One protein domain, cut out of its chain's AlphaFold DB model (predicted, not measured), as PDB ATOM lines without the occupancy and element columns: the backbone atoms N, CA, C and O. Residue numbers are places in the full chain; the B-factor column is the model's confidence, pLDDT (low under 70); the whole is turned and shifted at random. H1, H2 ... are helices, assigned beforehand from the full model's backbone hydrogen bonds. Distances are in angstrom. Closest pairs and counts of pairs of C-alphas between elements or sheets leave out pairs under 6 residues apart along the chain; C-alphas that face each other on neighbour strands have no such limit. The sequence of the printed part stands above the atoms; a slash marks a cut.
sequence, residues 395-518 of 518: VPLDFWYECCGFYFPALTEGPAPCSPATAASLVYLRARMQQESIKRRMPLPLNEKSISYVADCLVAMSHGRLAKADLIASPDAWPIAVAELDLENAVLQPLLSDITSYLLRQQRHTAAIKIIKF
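This is residues 395 to 518 of the 518 residues of an uncharacterized protein of Strigomonas culicis (UniProt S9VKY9). H3 sits in the middle of a small helical body, with the helical hairpin of H1 and H2 on one side of it and the short helices H4 and H5 on the other. The longest helix, H6, meets H2 with its first residues, 493 to 495, at a corner about perpendicular, 81 degrees, and runs away from it as an arm; residues 508 to 518, of which 508 to 516 belong to H6, stick out. The printed part has 124 residues with six named helices, H1 to H6 in chain order, and no named strand: all helix. It is compact, with a radius of gyration of the C-alphas of 14.9 A and spans of 47 by 39 by 28 A.

H1, residues 397 to 407, begins at C-alpha (-37.157, -16.133, -13.628) and is 15.5 A long. H2, residues 420 to 439, is 28.6 A long, and H3, residues 448 to 461, 19.8 A. H4 is residues 468 to 473 and H5 residues 477 to 484. H6, residues 493 to 516, is 34.9 A long and ends at C-alpha (-30.238, -28.782, -47.041).

H2 is the hub. With residues 426 to 430 alone it touches H1, opposite ways at a shallow tilt of 14 degrees; the closest C-alphas, of Cys 404 and Leu 426, are 7.4 A apart. H2 and H3, a hairpin, touch closest at the C-alphas of Pro 420 and Met 461, 4.3 A apart. H2 touches H6 at Ala 431 and Leu 495, their closest C-alphas, 5.3 A apart. H3 and H4, also a hairpin, touch at Ala 455 and Lys 468, their closest C-alphas, 5.6 A apart. H4 and H5 only just touch, only at the corner, with 3 pairs of C-alphas within 8 A. H1 and H6 are apart. In H1 to H6 every O i to N i+4 pair is within hydrogen-bond range.

The C-alphas of Ala 421 and Phe 518, the two farthest apart, are 47.8 A apart. The printed part has no cut, and the link from H1 to H2 is long. The pLDDT is under 70 at residues 410 to 417, 488 and 512 to 518.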
ATOM      1  N   VAL A 395     -36.302  -9.948  -9.939       91.44
ATOM      2  CA  VAL A 395     -37.182 -11.085  -9.636       91.44
ATOM      3  C   VAL A 395     -36.599 -12.404 -10.161       91.44
ATOM      4  O   VAL A 395     -35.923 -12.396 -11.195       91.44
ATOM      5  N   PRO A 396     -36.850 -13.551  -9.506       91.69
ATOM      6  CA  PRO A 396     -36.485 -14.854 -10.059       91.69
ATOM      7  C   PRO A 396     -37.223 -15.138 -11.377       91.69
ATOM      8  O   PRO A 396     -38.386 -14.772 -11.536       91.69
ATOM      9  N   LEU A 397     -36.559 -15.817 -12.322       91.06
ATOM     10  CA  LEU A 397     -37.157 -16.133 -13.628       91.06
ATOM     11  C   LEU A 397     -38.364 -17.067 -13.507       91.06
ATOM     12  O   LEU A 397     -39.351 -16.864 -14.207       91.06
ATOM     13  N   ASP A 398     -38.304 -18.042 -12.602       92.06
ATOM     14  CA  ASP A 398     -39.406 -18.980 -12.378       92.06
ATOM     15  C   ASP A 398     -40.640 -18.268 -11.820       92.06
ATOM     16  O   ASP A 398     -41.739 -18.459 -12.335       92.06
ATOM     17  N   PHE A 399     -40.437 -17.343 -10.877       93.25
ATOM     18  CA  PHE A 399     -41.497 -16.478 -10.364       93.25
ATOM     19  C   PHE A 399     -42.098 -15.609 -11.481       93.25
ATOM     20  O   PHE A 399     -43.314 -15.510 -11.611       93.25
ATOM     21  N   TRP A 400     -41.269 -15.028 -12.361       93.94
ATOM     22  CA  TRP A 400     -41.769 -14.286 -13.527       93.94
ATOM     23  C   TRP A 400     -42.587 -15.171 -14.483       93.94
ATOM     24  O   TRP A 400     -43.641 -14.749 -14.958       93.94
ATOM     25  N   TYR A 401     -42.162 -16.413 -14.739       93.06
ATOM     26  CA  TYR A 401     -42.946 -17.353 -15.545       93.06
ATOM     27  C   TYR A 401     -44.275 -17.731 -14.899       93.06
ATOM     28  O   TYR A 401     -45.260 -17.882 -15.624       93.06
ATOM     29  N   GLU A 402     -44.303 -17.903 -13.579       93.00
ATOM     30  CA  GLU A 402     -45.532 -18.135 -12.821       93.00
ATOM     31  C   GLU A 402     -46.487 -16.945 -12.979       93.00
ATOM     32  O   GLU A 402     -47.660 -17.139 -13.295       93.00
ATOM     33  N   CYS A 403     -45.968 -15.713 -12.891       91.62
ATOM     34  CA  CYS A 403     -46.751 -14.495 -13.107       91.62
ATOM     35  C   CYS A 403     -47.380 -14.474 -14.498       91.62
ATOM     36  O   CYS A 403     -48.584 -14.269 -14.644       91.62
ATOM     37  N   CYS A 404     -46.569 -14.704 -15.531       92.06
ATOM     38  CA  CYS A 404     -47.060 -14.729 -16.900       92.06
ATOM     39  C   CYS A 404     -48.075 -15.857 -17.124       92.06
ATOM     40  O   CYS A 404     -49.083 -15.629 -17.780       92.06
ATOM     41  N   GLY A 405     -47.854 -17.044 -16.550       91.19
ATOM     42  CA  GLY A 405     -48.793 -18.164 -16.649       91.19
ATOM     43  C   GLY A 405     -50.132 -17.902 -15.956       91.19
ATOM     44  O   GLY A 405     -51.164 -18.347 -16.449       91.19
ATOM     45  N   PHE A 406     -50.125 -17.145 -14.856       89.50
ATOM     46  CA  PHE A 406     -51.339 -16.722 -14.158       89.50
ATOM     47  C   PHE A 406     -52.186 -15.755 -15.001       89.50
ATOM     48  O   PHE A 406     -53.404 -15.903 -15.078       89.50
ATOM     49  N   TYR A 407     -51.550 -14.775 -15.654       88.12
ATOM     50  CA  TYR A 407     -52.248 -13.749 -16.442       88.12
ATOM     51  C   TYR A 407     -52.562 -14.151 -17.883       88.12
ATOM     52  O   TYR A 407     -53.512 -13.631 -18.466       88.12
ATOM     53  N   PHE A 408     -51.783 -15.068 -18.451       88.19
ATOM     54  CA  PHE A 408     -51.935 -15.565 -19.816       88.19
ATOM     55  C   PHE A 408     -52.066 -17.096 -19.808       88.19
ATOM     56  O   PHE A 408     -51.174 -17.801 -20.294       88.19
ATOM     57  N   PRO A 409     -53.154 -17.644 -19.232       81.19
ATOM     58  CA  PRO A 409     -53.363 -19.083 -19.205       81.19
ATOM     59  C   PRO A 409     -53.570 -19.611 -20.630       81.19
ATOM     60  O   PRO A 409     -54.377 -19.096 -21.397       81.19
ATOM     61  N   ALA A 410     -52.871 -20.693 -20.979       67.50
ATOM     62  CA  ALA A 410     -52.889 -21.278 -22.325       67.50
ATOM     63  C   ALA A 410     -54.256 -21.850 -22.770       67.50
ATOM     64  O   ALA A 410     -54.388 -22.284 -23.910       67.50
ATOM     65  N   LEU A 411     -55.251 -21.894 -21.874       55.53
ATOM     66  CA  LEU A 411     -56.512 -22.629 -22.033       55.53
ATOM     67  C   LEU A 411     -57.759 -21.741 -22.188       55.53
ATOM     68  O   LEU A 411     -58.861 -22.275 -22.280       55.53
ATOM     69  N   THR A 412     -57.637 -20.411 -22.201       54.50
ATOM     70  CA  THR A 412     -58.808 -19.525 -22.321       54.50
ATOM     71  C   THR A 412     -58.956 -18.969 -23.736       54.50
ATOM     72  O   THR A 412     -58.150 -18.150 -24.161       54.50
ATOM     73  N   GLU A 413     -60.037 -19.341 -24.430       47.22
ATOM     74  CA  GLU A 413     -60.486 -18.745 -25.709       47.22
ATOM     75  C   GLU A 413     -61.116 -17.337 -25.541       47.22
ATOM     76  O   GLU A 413     -61.802 -16.837 -26.429       47.22
ATOM     77  N   GLY A 414     -60.910 -16.687 -24.390       51.66
ATOM     78  CA  GLY A 414     -61.420 -15.349 -24.070       51.66
ATOM     79  C   GLY A 414     -60.305 -14.302 -23.951       51.66
ATOM     80  O   GLY A 414     -59.128 -14.666 -23.909       51.66
ATOM     81  N   PRO A 415     -60.644 -12.997 -23.876       50.09
ATOM     82  CA  PRO A 415     -59.656 -11.951 -23.630       50.09
ATOM     83  C   PRO A 415     -58.918 -12.235 -22.317       50.09
ATOM     84  O   PRO A 415     -59.546 -12.515 -21.293       50.09
ATOM     85  N   ALA A 416     -57.585 -12.195 -22.360       55.56
ATOM     86  CA  ALA A 416     -56.747 -12.449 -21.195       55.56
ATOM     87  C   ALA A 416     -57.148 -11.518 -20.029       55.56
ATOM     88  O   ALA A 416     -57.380 -10.330 -20.264       55.56
ATOM     89  N   PRO A 417     -57.172 -11.995 -18.771       68.00
ATOM     90  CA  PRO A 417     -57.529 -11.184 -17.599       68.00
ATOM     91  C   PRO A 417     -56.472 -10.118 -17.232       68.00
ATOM     92  O   PRO A 417     -56.501  -9.562 -16.136       68.00
ATOM     93  N   CYS A 418     -55.503  -9.850 -18.110       82.88
ATOM     94  CA  CYS A 418     -54.363  -8.984 -17.847       82.88
ATOM     95  C   CYS A 418     -54.664  -7.535 -18.244       82.88
ATOM     96  O   CYS A 418     -54.912  -7.240 -19.414       82.88
ATOM     97  N   SER A 419     -54.603  -6.613 -17.279       85.81
ATOM     98  CA  SER A 419     -54.706  -5.181 -17.570       85.81
ATOM     99  C   SER A 419     -53.441  -4.663 -18.279       85.81
ATOM    100  O   SER A 419     -52.347  -5.181 -18.031       85.81
ATOM    101  N   PRO A 420     -53.536  -3.604 -19.110       87.25
ATOM    102  CA  PRO A 420     -52.373  -3.003 -19.771       87.25
ATOM    103  C   PRO A 420     -51.249  -2.612 -18.802       87.25
ATOM    104  O   PRO A 420     -50.076  -2.831 -19.098       87.25
ATOM    105  N   ALA A 421     -51.595  -2.096 -17.617       86.00
ATOM    106  CA  ALA A 421     -50.629  -1.733 -16.580       86.00
ATOM    107  C   ALA A 421     -49.872  -2.956 -16.031       86.00
ATOM    108  O   ALA A 421     -48.656  -2.907 -15.824       86.00
ATOM    109  N   THR A 422     -50.571  -4.078 -15.843       88.12
ATOM    110  CA  THR A 422     -49.957  -5.341 -15.411       88.12
ATOM    111  C   THR A 422     -49.034  -5.889 -16.494       88.12
ATOM    112  O   THR A 422     -47.893  -6.247 -16.208       88.12
ATOM    113  N   ALA A 423     -49.483  -5.885 -17.751       90.00
ATOM    114  CA  ALA A 423     -48.683  -6.319 -18.890       90.00
ATOM    115  C   ALA A 423     -47.401  -5.480 -19.051       90.00
ATOM    116  O   ALA A 423     -46.310  -6.040 -19.169       90.00
ATOM    117  N   ALA A 424     -47.507  -4.150 -18.950       89.44
ATOM    118  CA  ALA A 424     -46.353  -3.251 -18.953       89.44
ATOM    119  C   ALA A 424     -45.376  -3.576 -17.812       89.44
ATOM    120  O   ALA A 424     -44.160  -3.633 -18.021       89.44
ATOM    121  N   SER A 425     -45.910  -3.869 -16.624       90.94
ATOM    122  CA  SER A 425     -45.103  -4.233 -15.462       90.94
ATOM    123  C   SER A 425     -44.335  -5.543 -15.693       90.94
ATOM    124  O   SER A 425     -43.131  -5.613 -15.447       90.94
ATOM    125  N   LEU A 426     -44.982  -6.574 -16.246       92.44
ATOM    126  CA  LEU A 426     -44.337  -7.858 -16.556       92.44
ATOM    127  C   LEU A 426     -43.212  -7.720 -17.592       92.44
ATOM    128  O   LEU A 426     -42.157  -8.345 -17.431       92.44
ATOM    129  N   VAL A 427     -43.401  -6.884 -18.620       92.06
ATOM    130  CA  VAL A 427     -42.359  -6.576 -19.617       92.06
ATOM    131  C   VAL A 427     -41.183  -5.858 -18.956       92.06
ATOM    132  O   VAL A 427     -40.029  -6.246 -19.158       92.06
ATOM    133  N   TYR A 428     -41.461  -4.865 -18.108       91.88
ATOM    134  CA  TYR A 428     -40.429  -4.121 -17.389       91.88
ATOM    135  C   TYR A 428     -39.609  -5.019 -16.451       91.88
ATOM    136  O   TYR A 428     -38.378  -4.946 -16.446       91.88
ATOM    137  N   LEU A 429     -40.259  -5.916 -15.699       92.00
ATOM    138  CA  LEU A 429     -39.571  -6.890 -14.845       92.00
ATOM    139  C   LEU A 429     -38.634  -7.781 -15.666       92.00
ATOM    140  O   LEU A 429     -37.462  -7.929 -15.306       92.00
ATOM    141  N   ARG A 430     -39.099  -8.311 -16.807       92.94
ATOM    142  CA  ARG A 430     -38.265  -9.154 -17.680       92.94
ATOM    143  C   ARG A 430     -37.068  -8.400 -18.246       92.94
ATOM    144  O   ARG A 430     -35.987  -8.983 -18.396       92.94
ATOM    145  N   ALA A 431     -37.252  -7.124 -18.561       90.75
ATOM    146  CA  ALA A 431     -36.196  -6.273 -19.079       90.75
ATOM    147  C   ALA A 431     -35.143  -5.950 -18.015       90.75
ATOM    148  O   ALA A 431     -33.947  -6.067 -18.284       90.75
ATOM    149  N   ARG A 432     -35.570  -5.666 -16.777       90.31
ATOM    150  CA  ARG A 432     -34.676  -5.472 -15.624       90.31
ATOM    151  C   ARG A 432     -33.785  -6.696 -15.394       90.31
ATOM    152  O   ARG A 432     -32.578  -6.556 -15.196       90.31
ATOM    153  N   MET A 433     -34.354  -7.900 -15.497       90.38
ATOM    154  CA  MET A 433     -33.588  -9.150 -15.431       90.38
ATOM    155  C   MET A 433     -32.543  -9.250 -16.549       90.38
ATOM    156  O   MET A 433     -31.402  -9.631 -16.290       90.38
ATOM    157  N   GLN A 434     -32.913  -8.887 -17.783       89.25
ATOM    158  CA  GLN A 434     -31.999  -8.924 -18.926       89.25
ATOM    159  C   GLN A 434     -30.837  -7.946 -18.742       89.25
ATOM    160  O   GLN A 434     -29.677  -8.319 -18.915       89.25
ATOM    161  N   GLN A 435     -31.133  -6.717 -18.327       87.56
ATOM    162  CA  GLN A 435     -30.127  -5.693 -18.082       87.56
ATOM    163  C   GLN A 435     -29.123  -6.134 -17.006       87.56
ATOM    164  O   GLN A 435     -27.915  -5.964 -17.182       87.56
ATOM    165  N   GLU A 436     -29.597  -6.731 -15.911       85.81
ATOM    166  CA  GLU A 436     -28.716  -7.226 -14.850       85.81
ATOM    167  C   GLU A 436     -27.872  -8.423 -15.308       85.81
ATOM    168  O   GLU A 436     -26.694  -8.519 -14.961       85.81
ATOM    169  N   SER A 437     -28.436  -9.299 -16.145       85.75
ATOM    170  CA  SER A 437     -27.720 -10.429 -16.750       85.75
ATOM    171  C   SER A 437     -26.510  -9.963 -17.576       85.75
ATOM    172  O   SER A 437     -25.403 -10.487 -17.426       85.75
ATOM    173  N   ILE A 438     -26.686  -8.885 -18.351       83.81
ATOM    174  CA  ILE A 438     -25.633  -8.253 -19.152       83.81
ATOM    175  C   ILE A 438     -24.588  -7.605 -18.241       83.81
ATOM    176  O   ILE A 438     -23.391  -7.855 -18.404       83.81
ATOM    177  N   LYS A 439     -25.021  -6.824 -17.239       84.56
ATOM    178  CA  LYS A 439     -24.124  -6.172 -16.266       84.56
ATOM    179  C   LYS A 439     -23.240  -7.184 -15.536       84.56
ATOM    180  O   LYS A 439     -22.045  -6.947 -15.370       84.56
ATOM    181  N   ARG A 440     -23.809  -8.322 -15.125       82.56
ATOM    182  CA  ARG A 440     -23.096  -9.393 -14.408       82.56
ATOM    183  C   ARG A 440     -22.362 -10.370 -15.322       82.56
ATOM    184  O   ARG A 440     -21.680 -11.253 -14.813       82.56
ATOM    185  N   ARG A 441     -22.489 -10.230 -16.647       81.81
ATOM    186  CA  ARG A 441     -21.964 -11.178 -17.647       81.81
ATOM    187  C   ARG A 441     -22.428 -12.619 -17.399       81.81
ATOM    188  O   ARG A 441     -21.708 -13.569 -17.693       81.81
ATOM    189  N   MET A 442     -23.633 -12.774 -16.860       78.06
ATOM    190  CA  MET A 442     -24.286 -14.063 -16.663       78.06
ATOM    191  C   MET A 442     -25.448 -14.132 -17.646       78.06
ATOM    192  O   MET A 442     -26.472 -13.513 -17.373       78.06
ATOM    193  N   PRO A 443     -25.303 -14.805 -18.801       72.44
ATOM    194  CA  PRO A 443     -26.330 -14.785 -19.831       72.44
ATOM    195  C   PRO A 443     -27.623 -15.399 -19.295       72.44
ATOM    196  O   PRO A 443     -27.656 -16.571 -18.922       72.44
ATOM    197  N   LEU A 444     -28.692 -14.605 -19.265       75.94
ATOM    198  CA  LEU A 444     -30.026 -15.115 -18.985       75.94
ATOM    199  C   LEU A 444     -30.603 -15.658 -20.299       75.94
ATOM    200  O   LEU A 444     -30.722 -14.891 -21.261       75.94
ATOM    201  N   PRO A 445     -30.935 -16.957 -20.388       70.25
ATOM    202  CA  PRO A 445     -31.420 -17.525 -21.632       70.25
ATOM    203  C   PRO A 445     -32.751 -16.877 -22.017       70.25
ATOM    204  O   PRO A 445     -33.722 -16.880 -21.257       70.25
ATOM    205  N   LEU A 446     -32.796 -16.324 -23.224       83.12
ATOM    206  CA  LEU A 446     -34.042 -15.964 -23.874       83.12
ATOM    207  C   LEU A 446     -34.532 -17.190 -24.650       83.12
ATOM    208  O   LEU A 446     -33.847 -17.676 -25.547       83.12
ATOM    209  N   ASN A 447     -35.693 -17.715 -24.265       85.69
ATOM    210  CA  ASN A 447     -36.322 -18.873 -24.897       85.69
ATOM    211  C   ASN A 447     -37.678 -18.489 -25.509       85.69
ATOM    212  O   ASN A 447     -38.234 -17.429 -25.214       85.69
ATOM    213  N   GLU A 448     -38.230 -19.387 -26.324       87.75
ATOM    214  CA  GLU A 448     -39.521 -19.195 -26.998       87.75
ATOM    215  C   GLU A 448     -40.652 -18.878 -26.015       87.75
ATOM    216  O   GLU A 448     -41.475 -18.008 -26.285       87.75
ATOM    217  N   LYS A 449     -40.652 -19.509 -24.832       89.81
ATOM    218  CA  LYS A 449     -41.636 -19.241 -23.775       89.81
ATOM    219  C   LYS A 449     -41.585 -17.784 -23.301       89.81
ATOM    220  O   LYS A 449     -42.624 -17.153 -23.155       89.81
ATOM    221  N   SER A 450     -40.386 -17.236 -23.099       91.19
ATOM    222  CA  SER A 450     -40.208 -15.833 -22.700       91.19
ATOM    223  C   SER A 450     -40.682 -14.886 -23.791       91.19
ATOM    224  O   SER A 450     -41.397 -13.937 -23.499       91.19
ATOM    225  N   ILE A 451     -40.305 -15.157 -25.045       92.12
ATOM    226  CA  ILE A 451     -40.693 -14.333 -26.199       92.12
ATOM    227  C   ILE A 451     -42.213 -14.342 -26.366       92.12
ATOM    228  O   ILE A 451     -42.814 -13.286 -26.539       92.12
ATOM    229  N   SER A 452     -42.835 -15.516 -26.243       91.88
ATOM    230  CA  SER A 452     -44.285 -15.701 -26.306       91.88
ATOM    231  C   SER A 452     -45.015 -14.856 -25.258       91.88
ATOM    232  O   SER A 452     -45.925 -14.115 -25.617       91.88
ATOM    233  N   TYR A 453     -44.572 -14.881 -23.996       92.56
ATOM    234  CA  TYR A 453     -45.185 -14.071 -22.940       92.56
ATOM    235  C   TYR A 453     -44.940 -12.570 -23.091       92.56
ATOM    236  O   TYR A 453     -45.835 -11.778 -22.807       92.56
ATOM    237  N   VAL A 454     -43.753 -12.155 -23.545       92.62
ATOM    238  CA  VAL A 454     -43.510 -10.736 -23.844       92.62
ATOM    239  C   VAL A 454     -44.435 -10.286 -24.978       92.62
ATOM    240  O   VAL A 454     -45.032  -9.219 -24.873       92.62
ATOM    241  N   ALA A 455     -44.624 -11.107 -26.015       91.44
ATOM    242  CA  ALA A 455     -45.573 -10.819 -27.084       91.44
ATOM    243  C   ALA A 455     -47.016 -10.723 -26.557       91.44
ATOM    244  O   ALA A 455     -47.692  -9.748 -26.869       91.44
ATOM    245  N   ASP A 456     -47.466 -11.653 -25.703       91.19
ATOM    246  CA  ASP A 456     -48.785 -11.575 -25.049       91.19
ATOM    247  C   ASP A 456     -48.970 -10.265 -24.269       91.19
ATOM    248  O   ASP A 456     -50.028  -9.635 -24.340       91.19
ATOM    249  N   CYS A 457     -47.927  -9.809 -23.570       91.56
ATOM    250  CA  CYS A 457     -47.962  -8.534 -22.864       91.56
ATOM    251  C   CYS A 457     -48.109  -7.347 -23.826       91.56
ATOM    252  O   CYS A 457     -48.939  -6.480 -23.579       91.56
ATOM    253  N   LEU A 458     -47.361  -7.310 -24.935       90.38
ATOM    254  CA  LEU A 458     -47.485  -6.236 -25.932       90.38
ATOM    255  C   LEU A 458     -48.881  -6.216 -26.573       90.38
ATOM    256  O   LEU A 458     -49.461  -5.144 -26.759       90.38
ATOM    257  N   VAL A 459     -49.462  -7.389 -26.842       90.06
ATOM    258  CA  VAL A 459     -50.851  -7.508 -27.309       90.06
ATOM    259  C   VAL A 459     -51.810  -6.898 -26.284       90.06
ATOM    260  O   VAL A 459     -52.614  -6.039 -26.652       90.06
ATOM    261  N   ALA A 460     -51.689  -7.261 -25.003       88.94
ATOM    262  CA  ALA A 460     -52.525  -6.719 -23.931       88.94
ATOM    263  C   ALA A 460     -52.365  -5.195 -23.763       88.94
ATOM    264  O   ALA A 460     -53.360  -4.482 -23.642       88.94
ATOM    265  N   MET A 461     -51.135  -4.677 -23.831       89.12
ATOM    266  CA  MET A 461     -50.842  -3.237 -23.768       89.12
ATOM    267  C   MET A 461     -51.437  -2.464 -24.948       89.12
ATOM    268  O   MET A 461     -51.911  -1.345 -24.782       89.12
ATOM    269  N   SER A 462     -51.448  -3.066 -26.138       88.44
ATOM    270  CA  SER A 462     -52.011  -2.457 -27.350       88.44
ATOM    271  C   SER A 462     -53.538  -2.517 -27.430       88.44
ATOM    272  O   SER A 462     -54.107  -2.013 -28.400       88.44
ATOM    273  N   HIS A 463     -54.198  -3.135 -26.441       85.50
ATOM    274  CA  HIS A 463     -55.616  -3.498 -26.483       85.50
ATOM    275  C   HIS A 463     -55.974  -4.380 -27.694       85.50
ATOM    276  O   HIS A 463     -57.040  -4.235 -28.288       85.50
ATOM    277  N   GLY A 464     -55.071  -5.290 -28.075       82.69
ATOM    278  CA  GLY A 464     -55.278  -6.234 -29.178       82.69
ATOM    279  C   GLY A 464     -55.030  -5.675 -30.582       82.69
ATOM    280  O   GLY A 464     -55.325  -6.365 -31.554       82.69
ATOM    281  N   ARG A 465     -54.493  -4.453 -30.716       85.19
ATOM    282  CA  ARG A 465     -54.099  -3.892 -32.024       85.19
ATOM    283  C   ARG A 465     -52.918  -4.636 -32.645       85.19
ATOM    284  O   ARG A 465     -52.861  -4.789 -33.860       85.19
ATOM    285  N   LEU A 466     -52.002  -5.120 -31.808       86.94
ATOM    286  CA  LEU A 466     -50.903  -5.985 -32.220       86.94
ATOM    287  C   LEU A 466     -51.347  -7.449 -32.204       86.94
ATOM    288  O   LEU A 466     -52.051  -7.878 -31.289       86.94
ATOM    289  N   ALA A 467     -50.881  -8.237 -33.173       88.12
ATOM    290  CA  ALA A 467     -51.099  -9.678 -33.198       88.12
ATOM    291  C   ALA A 467     -49.855 -10.434 -32.709       88.12
ATOM    292  O   ALA A 467     -48.742 -10.243 -33.201       88.12
ATOM    293  N   LYS A 468     -50.056 -11.371 -31.773       89.44
ATOM    294  CA  LYS A 468     -48.986 -12.236 -31.246       89.44
ATOM    295  C   LYS A 468     -48.264 -13.008 -32.354       89.44
ATOM    296  O   LYS A 468     -47.044 -13.143 -32.318       89.44
ATOM    297  N   ALA A 469     -49.021 -13.527 -33.322       89.19
ATOM    298  CA  ALA A 469     -48.480 -14.314 -34.426       89.19
ATOM    299  C   ALA A 469     -47.466 -13.510 -35.255       89.19
ATOM    300  O   ALA A 469     -46.405 -14.038 -35.586       89.19
ATOM    301  N   ASP A 470     -47.747 -12.229 -35.499       89.88
ATOM    302  CA  ASP A 470     -46.874 -11.344 -36.274       89.88
ATOM    303  C   ASP A 470     -45.575 -11.044 -35.521       89.88
ATOM    304  O   ASP A 470     -44.490 -11.126 -36.100       89.88
ATOM    305  N   LEU A 471     -45.673 -10.792 -34.209       88.69
ATOM    306  CA  LEU A 471     -44.513 -10.595 -33.335       88.69
ATOM    307  C   LEU A 471     -43.613 -11.838 -33.288       88.69
ATOM    308  O   LEU A 471     -42.391 -11.727 -33.310       88.69
ATOM    309  N   ILE A 472     -44.183 -13.041 -33.241       89.88
ATOM    310  CA  ILE A 472     -43.385 -14.276 -33.201       89.88
ATOM    311  C   ILE A 472     -42.776 -14.591 -34.577       89.88
ATOM    312  O   ILE A 472     -41.651 -15.085 -34.653       89.88
ATOM    313  N   ALA A 473     -43.495 -14.311 -35.666       87.38
ATOM    314  CA  ALA A 473     -43.055 -14.648 -37.016       87.38
ATOM    315  C   ALA A 473     -41.999 -13.680 -37.575       87.38
ATOM    316  O   ALA A 473     -41.125 -14.113 -38.337       87.38
ATOM    317  N   SER A 474     -42.071 -12.390 -37.220       88.50
ATOM    318  CA  SER A 474     -41.268 -11.332 -37.837       88.50
ATOM    319  C   SER A 474     -40.436 -10.528 -36.823       88.50
ATOM    320  O   SER A 474     -41.003  -9.872 -35.949       88.50
ATOM    321  N   PRO A 475     -39.093 -10.483 -36.957       87.25
ATOM    322  CA  PRO A 475     -38.242  -9.628 -36.128       87.25
ATOM    323  C   PRO A 475     -38.524  -8.131 -36.339       87.25
ATOM    324  O   PRO A 475     -38.364  -7.350 -35.404       87.25
ATOM    325  N   ASP A 476     -38.994  -7.736 -37.525       88.06
ATOM    326  CA  ASP A 476     -39.281  -6.335 -37.867       88.06
ATOM    327  C   ASP A 476     -40.565  -5.810 -37.201       88.06
ATOM    328  O   ASP A 476     -40.755  -4.600 -37.086       88.06
ATOM    329  N   ALA A 477     -41.435  -6.702 -36.712       88.25
ATOM    330  CA  ALA A 477     -42.650  -6.316 -35.993       88.25
ATOM    331  C   ALA A 477     -42.352  -5.736 -34.595       88.25
ATOM    332  O   ALA A 477     -43.137  -4.944 -34.074       88.25
ATOM    333  N   TRP A 478     -41.209  -6.086 -33.993       88.75
ATOM    334  CA  TRP A 478     -40.850  -5.662 -32.634       88.75
ATOM    335  C   TRP A 478     -40.532  -4.166 -32.522       88.75
ATOM    336  O   TRP A 478     -41.125  -3.515 -31.661       88.75
ATOM    337  N   PRO A 479     -39.669  -3.569 -33.372       84.81
ATOM    338  CA  PRO A 479     -39.446  -2.122 -33.355       84.81
ATOM    339  C   PRO A 479     -40.724  -1.308 -33.591       84.81
ATOM    340  O   PRO A 479     -40.912  -0.272 -32.958       84.81
ATOM    341  N   ILE A 480     -41.618  -1.790 -34.463       86.06
ATOM    342  CA  ILE A 480     -42.893  -1.125 -34.772       86.06
ATOM    343  C   ILE A 480     -43.808  -1.131 -33.542       86.06
ATOM    344  O   ILE A 480     -44.320  -0.084 -33.156       86.06
ATOM    345  N   ALA A 481     -43.955  -2.285 -32.884       85.56
ATOM    346  CA  ALA A 481     -44.747  -2.416 -31.663       85.56
ATOM    347  C   ALA A 481     -44.240  -1.518 -30.524       85.56
ATOM    348  O   ALA A 481     -45.031  -0.947 -29.778       85.56
ATOM    349  N   VAL A 482     -42.920  -1.374 -30.396       82.69
ATOM    350  CA  VAL A 482     -42.284  -0.518 -29.383       82.69
ATOM    351  C   VAL A 482     -42.578   0.956 -29.640       82.69
ATOM    352  O   VAL A 482     -42.892   1.674 -28.693       82.69
ATOM    353  N   ALA A 483     -42.520   1.387 -30.902       83.88
ATOM    354  CA  ALA A 483     -42.865   2.749 -31.295       83.88
ATOM    355  C   ALA A 483     -44.364   3.046 -31.102       83.88
ATOM    356  O   ALA A 483     -44.718   4.118 -30.625       83.88
ATOM    357  N   GLU A 484     -45.255   2.100 -31.422       83.56
ATOM    358  CA  GLU A 484     -46.707   2.276 -31.249       83.56
ATOM    359  C   GLU A 484     -47.127   2.392 -29.774       83.56
ATOM    360  O   GLU A 484     -48.097   3.081 -29.452       83.56
ATOM    361  N   LEU A 485     -46.406   1.715 -28.878       82.50
ATOM    362  CA  LEU A 485     -46.692   1.682 -27.443       82.50
ATOM    363  C   LEU A 485     -45.909   2.728 -26.630       82.50
ATOM    364  O   LEU A 485     -46.001   2.707 -25.404       82.50
ATOM    365  N   ASP A 486     -45.149   3.608 -27.291       80.50
ATOM    366  CA  ASP A 486     -44.289   4.627 -26.666       80.50
ATOM    367  C   ASP A 486     -43.352   4.043 -25.587       80.50
ATOM    368  O   ASP A 486     -43.168   4.565 -24.487       80.50
ATOM    369  N   LEU A 487     -42.767   2.879 -25.889       74.00
ATOM    370  CA  LEU A 487     -41.921   2.122 -24.964       74.00
ATOM    371  C   LEU A 487     -40.438   2.496 -25.075       74.00
ATOM    372  O   LEU A 487     -39.571   1.644 -24.859       74.00
ATOM    373  N   GLU A 488     -40.120   3.760 -25.371       65.50
ATOM    374  CA  GLU A 488     -38.748   4.284 -25.503       65.50
ATOM    375  C   GLU A 488     -38.006   4.401 -24.154       65.50
ATOM    376  O   GLU A 488     -37.340   5.381 -23.829       65.50
ATOM    377  N   ASN A 489     -38.090   3.359 -23.331       71.31
ATOM    378  CA  ASN A 489     -37.392   3.262 -22.066       71.31
ATOM    379  C   ASN A 489     -36.047   2.546 -22.261       71.31
ATOM    380  O   ASN A 489     -35.989   1.408 -22.736       71.31
ATOM    381  N   ALA A 490     -34.956   3.182 -21.825       72.44
ATOM    382  CA  ALA A 490     -33.605   2.618 -21.872       72.44
ATOM    383  C   ALA A 490     -33.489   1.236 -21.196       72.44
ATOM    384  O   ALA A 490     -32.621   0.441 -21.560       72.44
ATOM    385  N   VAL A 491     -34.370   0.922 -20.237       76.62
ATOM    386  CA  VAL A 491     -34.419  -0.383 -19.559       76.62
ATOM    387  C   VAL A 491     -34.897  -1.503 -20.493       76.62
ATOM    388  O   VAL A 491     -34.431  -2.631 -20.359       76.62
ATOM    389  N   LEU A 492     -35.780  -1.211 -21.456       82.06
ATOM    390  CA  LEU A 492     -36.398  -2.207 -22.347       82.06
ATOM    391  C   LEU A 492     -35.520  -2.574 -23.552       82.06
ATOM    392  O   LEU A 492     -35.585  -3.702 -24.042       82.06
ATOM    393  N   GLN A 493     -34.668  -1.651 -24.004       83.75
ATOM    394  CA  GLN A 493     -33.845  -1.801 -25.211       83.75
ATOM    395  C   GLN A 493     -32.997  -3.089 -25.257       83.75
ATOM    396  O   GLN A 493     -33.017  -3.766 -26.289       83.75
ATOM    397  N   PRO A 494     -32.300  -3.506 -24.178       86.75
ATOM    398  CA  PRO A 494     -31.516  -4.739 -24.209       86.75
ATOM    399  C   PRO A 494     -32.378  -5.986 -24.438       86.75
ATOM    400  O   PRO A 494     -32.003  -6.859 -25.216       86.75
ATOM    401  N   LEU A 495     -33.561  -6.051 -23.812       89.56
ATOM    402  CA  LEU A 495     -34.488  -7.171 -23.981       89.56
ATOM    403  C   LEU A 495     -34.981  -7.270 -25.424       89.56
ATOM    404  O   LEU A 495     -34.971  -8.353 -26.003       89.56
ATOM    405  N   LEU A 496     -35.383  -6.142 -26.005       86.62
ATOM    406  CA  LEU A 496     -35.895  -6.086 -27.373       86.62
ATOM    407  C   LEU A 496     -34.816  -6.477 -28.390       86.62
ATOM    408  O   LEU A 496     -35.075  -7.277 -29.284       86.62
ATOM    409  N   SER A 497     -33.587  -5.984 -28.211       86.06
ATOM    410  CA  SER A 497     -32.450  -6.338 -29.068       86.06
ATOM    411  C   SER A 497     -32.145  -7.841 -29.047       86.06
ATOM    412  O   SER A 497     -31.917  -8.450 -30.101       86.06
ATOM    413  N   ASP A 498     -32.200  -8.458 -27.864       88.75
ATOM    414  CA  ASP A 498     -31.976  -9.894 -27.701       88.75
ATOM    415  C   ASP A 498     -33.100 -10.730 -28.332       88.75
ATOM    416  O   ASP A 498     -32.818 -11.754 -28.961       88.75
ATOM    417  N   ILE A 499     -34.358 -10.278 -28.241       90.50
ATOM    418  CA  ILE A 499     -35.507 -10.923 -28.895       90.50
ATOM    419  C   ILE A 499     -35.362 -10.892 -30.416       90.50
ATOM    420  O   ILE A 499     -35.410 -11.943 -31.060       90.50
ATOM    421  N   THR A 500     -35.109  -9.720 -30.997       88.38
ATOM    422  CA  THR A 500     -34.922  -9.575 -32.447       88.38
ATOM    423  C   THR A 500     -33.752 -10.432 -32.933       88.38
ATOM    424  O   THR A 500     -33.857 -11.144 -33.934       88.38
ATOM    425  N   SER A 501     -32.646 -10.441 -32.183       88.69
ATOM    426  CA  SER A 501     -31.474 -11.270 -32.483       88.69
ATOM    427  C   SER A 501     -31.782 -12.768 -32.428       88.69
ATOM    428  O   SER A 501     -31.291 -13.526 -33.268       88.69
ATOM    429  N   TYR A 502     -32.593 -13.210 -31.462       89.62
ATOM    430  CA  TYR A 502     -33.034 -14.599 -31.348       89.62
ATOM    431  C   TYR A 502     -33.879 -15.022 -32.558       89.62
ATOM    432  O   TYR A 502     -33.583 -16.040 -33.189       89.62
ATOM    433  N   LEU A 503     -34.877 -14.218 -32.931       88.19
ATOM    434  CA  LEU A 503     -35.764 -14.506 -34.063       88.19
ATOM    435  C   LEU A 503     -35.002 -14.534 -35.393       88.19
ATOM    436  O   LEU A 503     -35.170 -15.465 -36.182       88.19
ATOM    437  N   LEU A 504     -34.076 -13.593 -35.612       88.19
ATOM    438  CA  LEU A 504     -33.204 -13.591 -36.794       88.19
ATOM    439  C   LEU A 504     -32.351 -14.863 -36.889       88.19
ATOM    440  O   LEU A 504     -32.164 -15.411 -37.978       88.19
ATOM    441  N   ARG A 505     -31.830 -15.365 -35.760       86.75
ATOM    442  CA  ARG A 505     -31.085 -16.633 -35.732       86.75
ATOM    443  C   ARG A 505     -31.985 -17.817 -36.073       86.75
ATOM    444  O   ARG A 505     -31.573 -18.650 -36.876       86.75
ATOM    445  N   GLN A 506     -33.203 -17.879 -35.531       85.25
ATOM    446  CA  GLN A 506     -34.148 -18.950 -35.858       85.25
ATOM    447  C   GLN A 506     -34.572 -18.942 -37.331       85.25
ATOM    448  O   GLN A 506     -34.598 -20.000 -37.965       85.25
ATOM    449  N   GLN A 507     -34.839 -17.767 -37.907       85.06
ATOM    450  CA  GLN A 507     -35.164 -17.643 -39.329       85.06
ATOM    451  C   GLN A 507     -34.006 -18.131 -40.210       85.06
ATOM    452  O   GLN A 507     -34.224 -18.915 -41.134       85.06
ATOM    453  N   ARG A 508     -32.761 -17.753 -39.879       84.12
ATOM    454  CA  ARG A 508     -31.558 -18.247 -40.574       84.12
ATOM    455  C   ARG A 508     -31.399 -19.760 -40.449       84.12
ATOM    456  O   ARG A 508     -31.098 -20.417 -41.441       84.12
ATOM    457  N   HIS A 509     -31.636 -20.320 -39.265       80.12
ATOM    458  CA  HIS A 509     -31.539 -21.762 -39.035       80.12
ATOM    459  C   HIS A 509     -32.609 -22.538 -39.818       80.12
ATOM    460  O   HIS A 509     -32.319 -23.568 -40.425       80.12
ATOM    461  N   THR A 510     -33.834 -22.013 -39.873       77.44
ATOM    462  CA  THR A 510     -34.942 -22.595 -40.644       77.44
ATOM    463  C   THR A 510     -34.688 -22.505 -42.149       77.44
ATOM    464  O   THR A 510     -34.941 -23.467 -42.875       77.44
ATOM    465  N   ALA A 511     -34.142 -21.383 -42.631       74.25
ATOM    466  CA  ALA A 511     -33.740 -21.219 -44.026       74.25
ATOM    467  C   ALA A 511     -32.604 -22.181 -44.409       74.25
ATOM    468  O   ALA A 511     -32.687 -22.838 -45.442       74.25
ATOM    469  N   ALA A 512     -31.592 -22.343 -43.550       67.81
ATOM    470  CA  ALA A 512     -30.497 -23.287 -43.767       67.81
ATOM    471  C   ALA A 512     -30.983 -24.747 -43.816       67.81
ATOM    472  O   ALA A 512     -30.572 -25.503 -44.691       67.81
ATOM    473  N   ILE A 513     -31.919 -25.138 -42.941       67.31
ATOM    474  CA  ILE A 513     -32.533 -26.477 -42.971       67.31
ATOM    475  C   ILE A 513     -33.353 -26.689 -44.250       67.31
ATOM    476  O   ILE A 513     -33.339 -27.788 -44.802       67.31
ATOM    477  N   LYS A 514     -34.056 -25.659 -44.742       59.59
ATOM    478  CA  LYS A 514     -34.765 -25.739 -46.028       59.59
ATOM    479  C   LYS A 514     -33.789 -25.917 -47.194       59.59
ATOM    480  O   LYS A 514     -34.065 -26.743 -48.047       59.59
ATOM    481  N   ILE A 515     -32.643 -25.232 -47.192       58.59
ATOM    482  CA  ILE A 515     -31.613 -25.346 -48.243       58.59
ATOM    483  C   ILE A 515     -30.939 -26.732 -48.261       58.59
ATOM    484  O   ILE A 515     -30.539 -27.177 -49.322       58.59
ATOM    485  N   ILE A 516     -30.837 -27.430 -47.124       54.06
ATOM    486  CA  ILE A 516     -30.238 -28.782 -47.041       54.06
ATOM    487  C   ILE A 516     -31.228 -29.894 -47.460       54.06
ATOM    488  O   ILE A 516     -30.826 -31.029 -47.708       54.06
ATOM    489  N   LYS A 517     -32.534 -29.596 -47.512       47.62
ATOM    490  CA  LYS A 517     -33.594 -30.544 -47.906       47.62
ATOM    491  C   LYS A 517     -34.027 -30.426 -49.376       47.62
ATOM    492  O   LYS A 517     -34.899 -31.190 -49.789       47.62
ATOM    493  N   PHE A 518     -33.434 -29.500 -50.125       45.53
ATOM    494  CA  PHE A 518     -33.471 -29.427 -51.587       45.53
ATOM    495  C   PHE A 518     -32.072 -29.719 -52.127       45.53
ATOM    496  O   PHE A 518     -31.992 -30.146 -53.299       45.53
TER     497      PHE A 518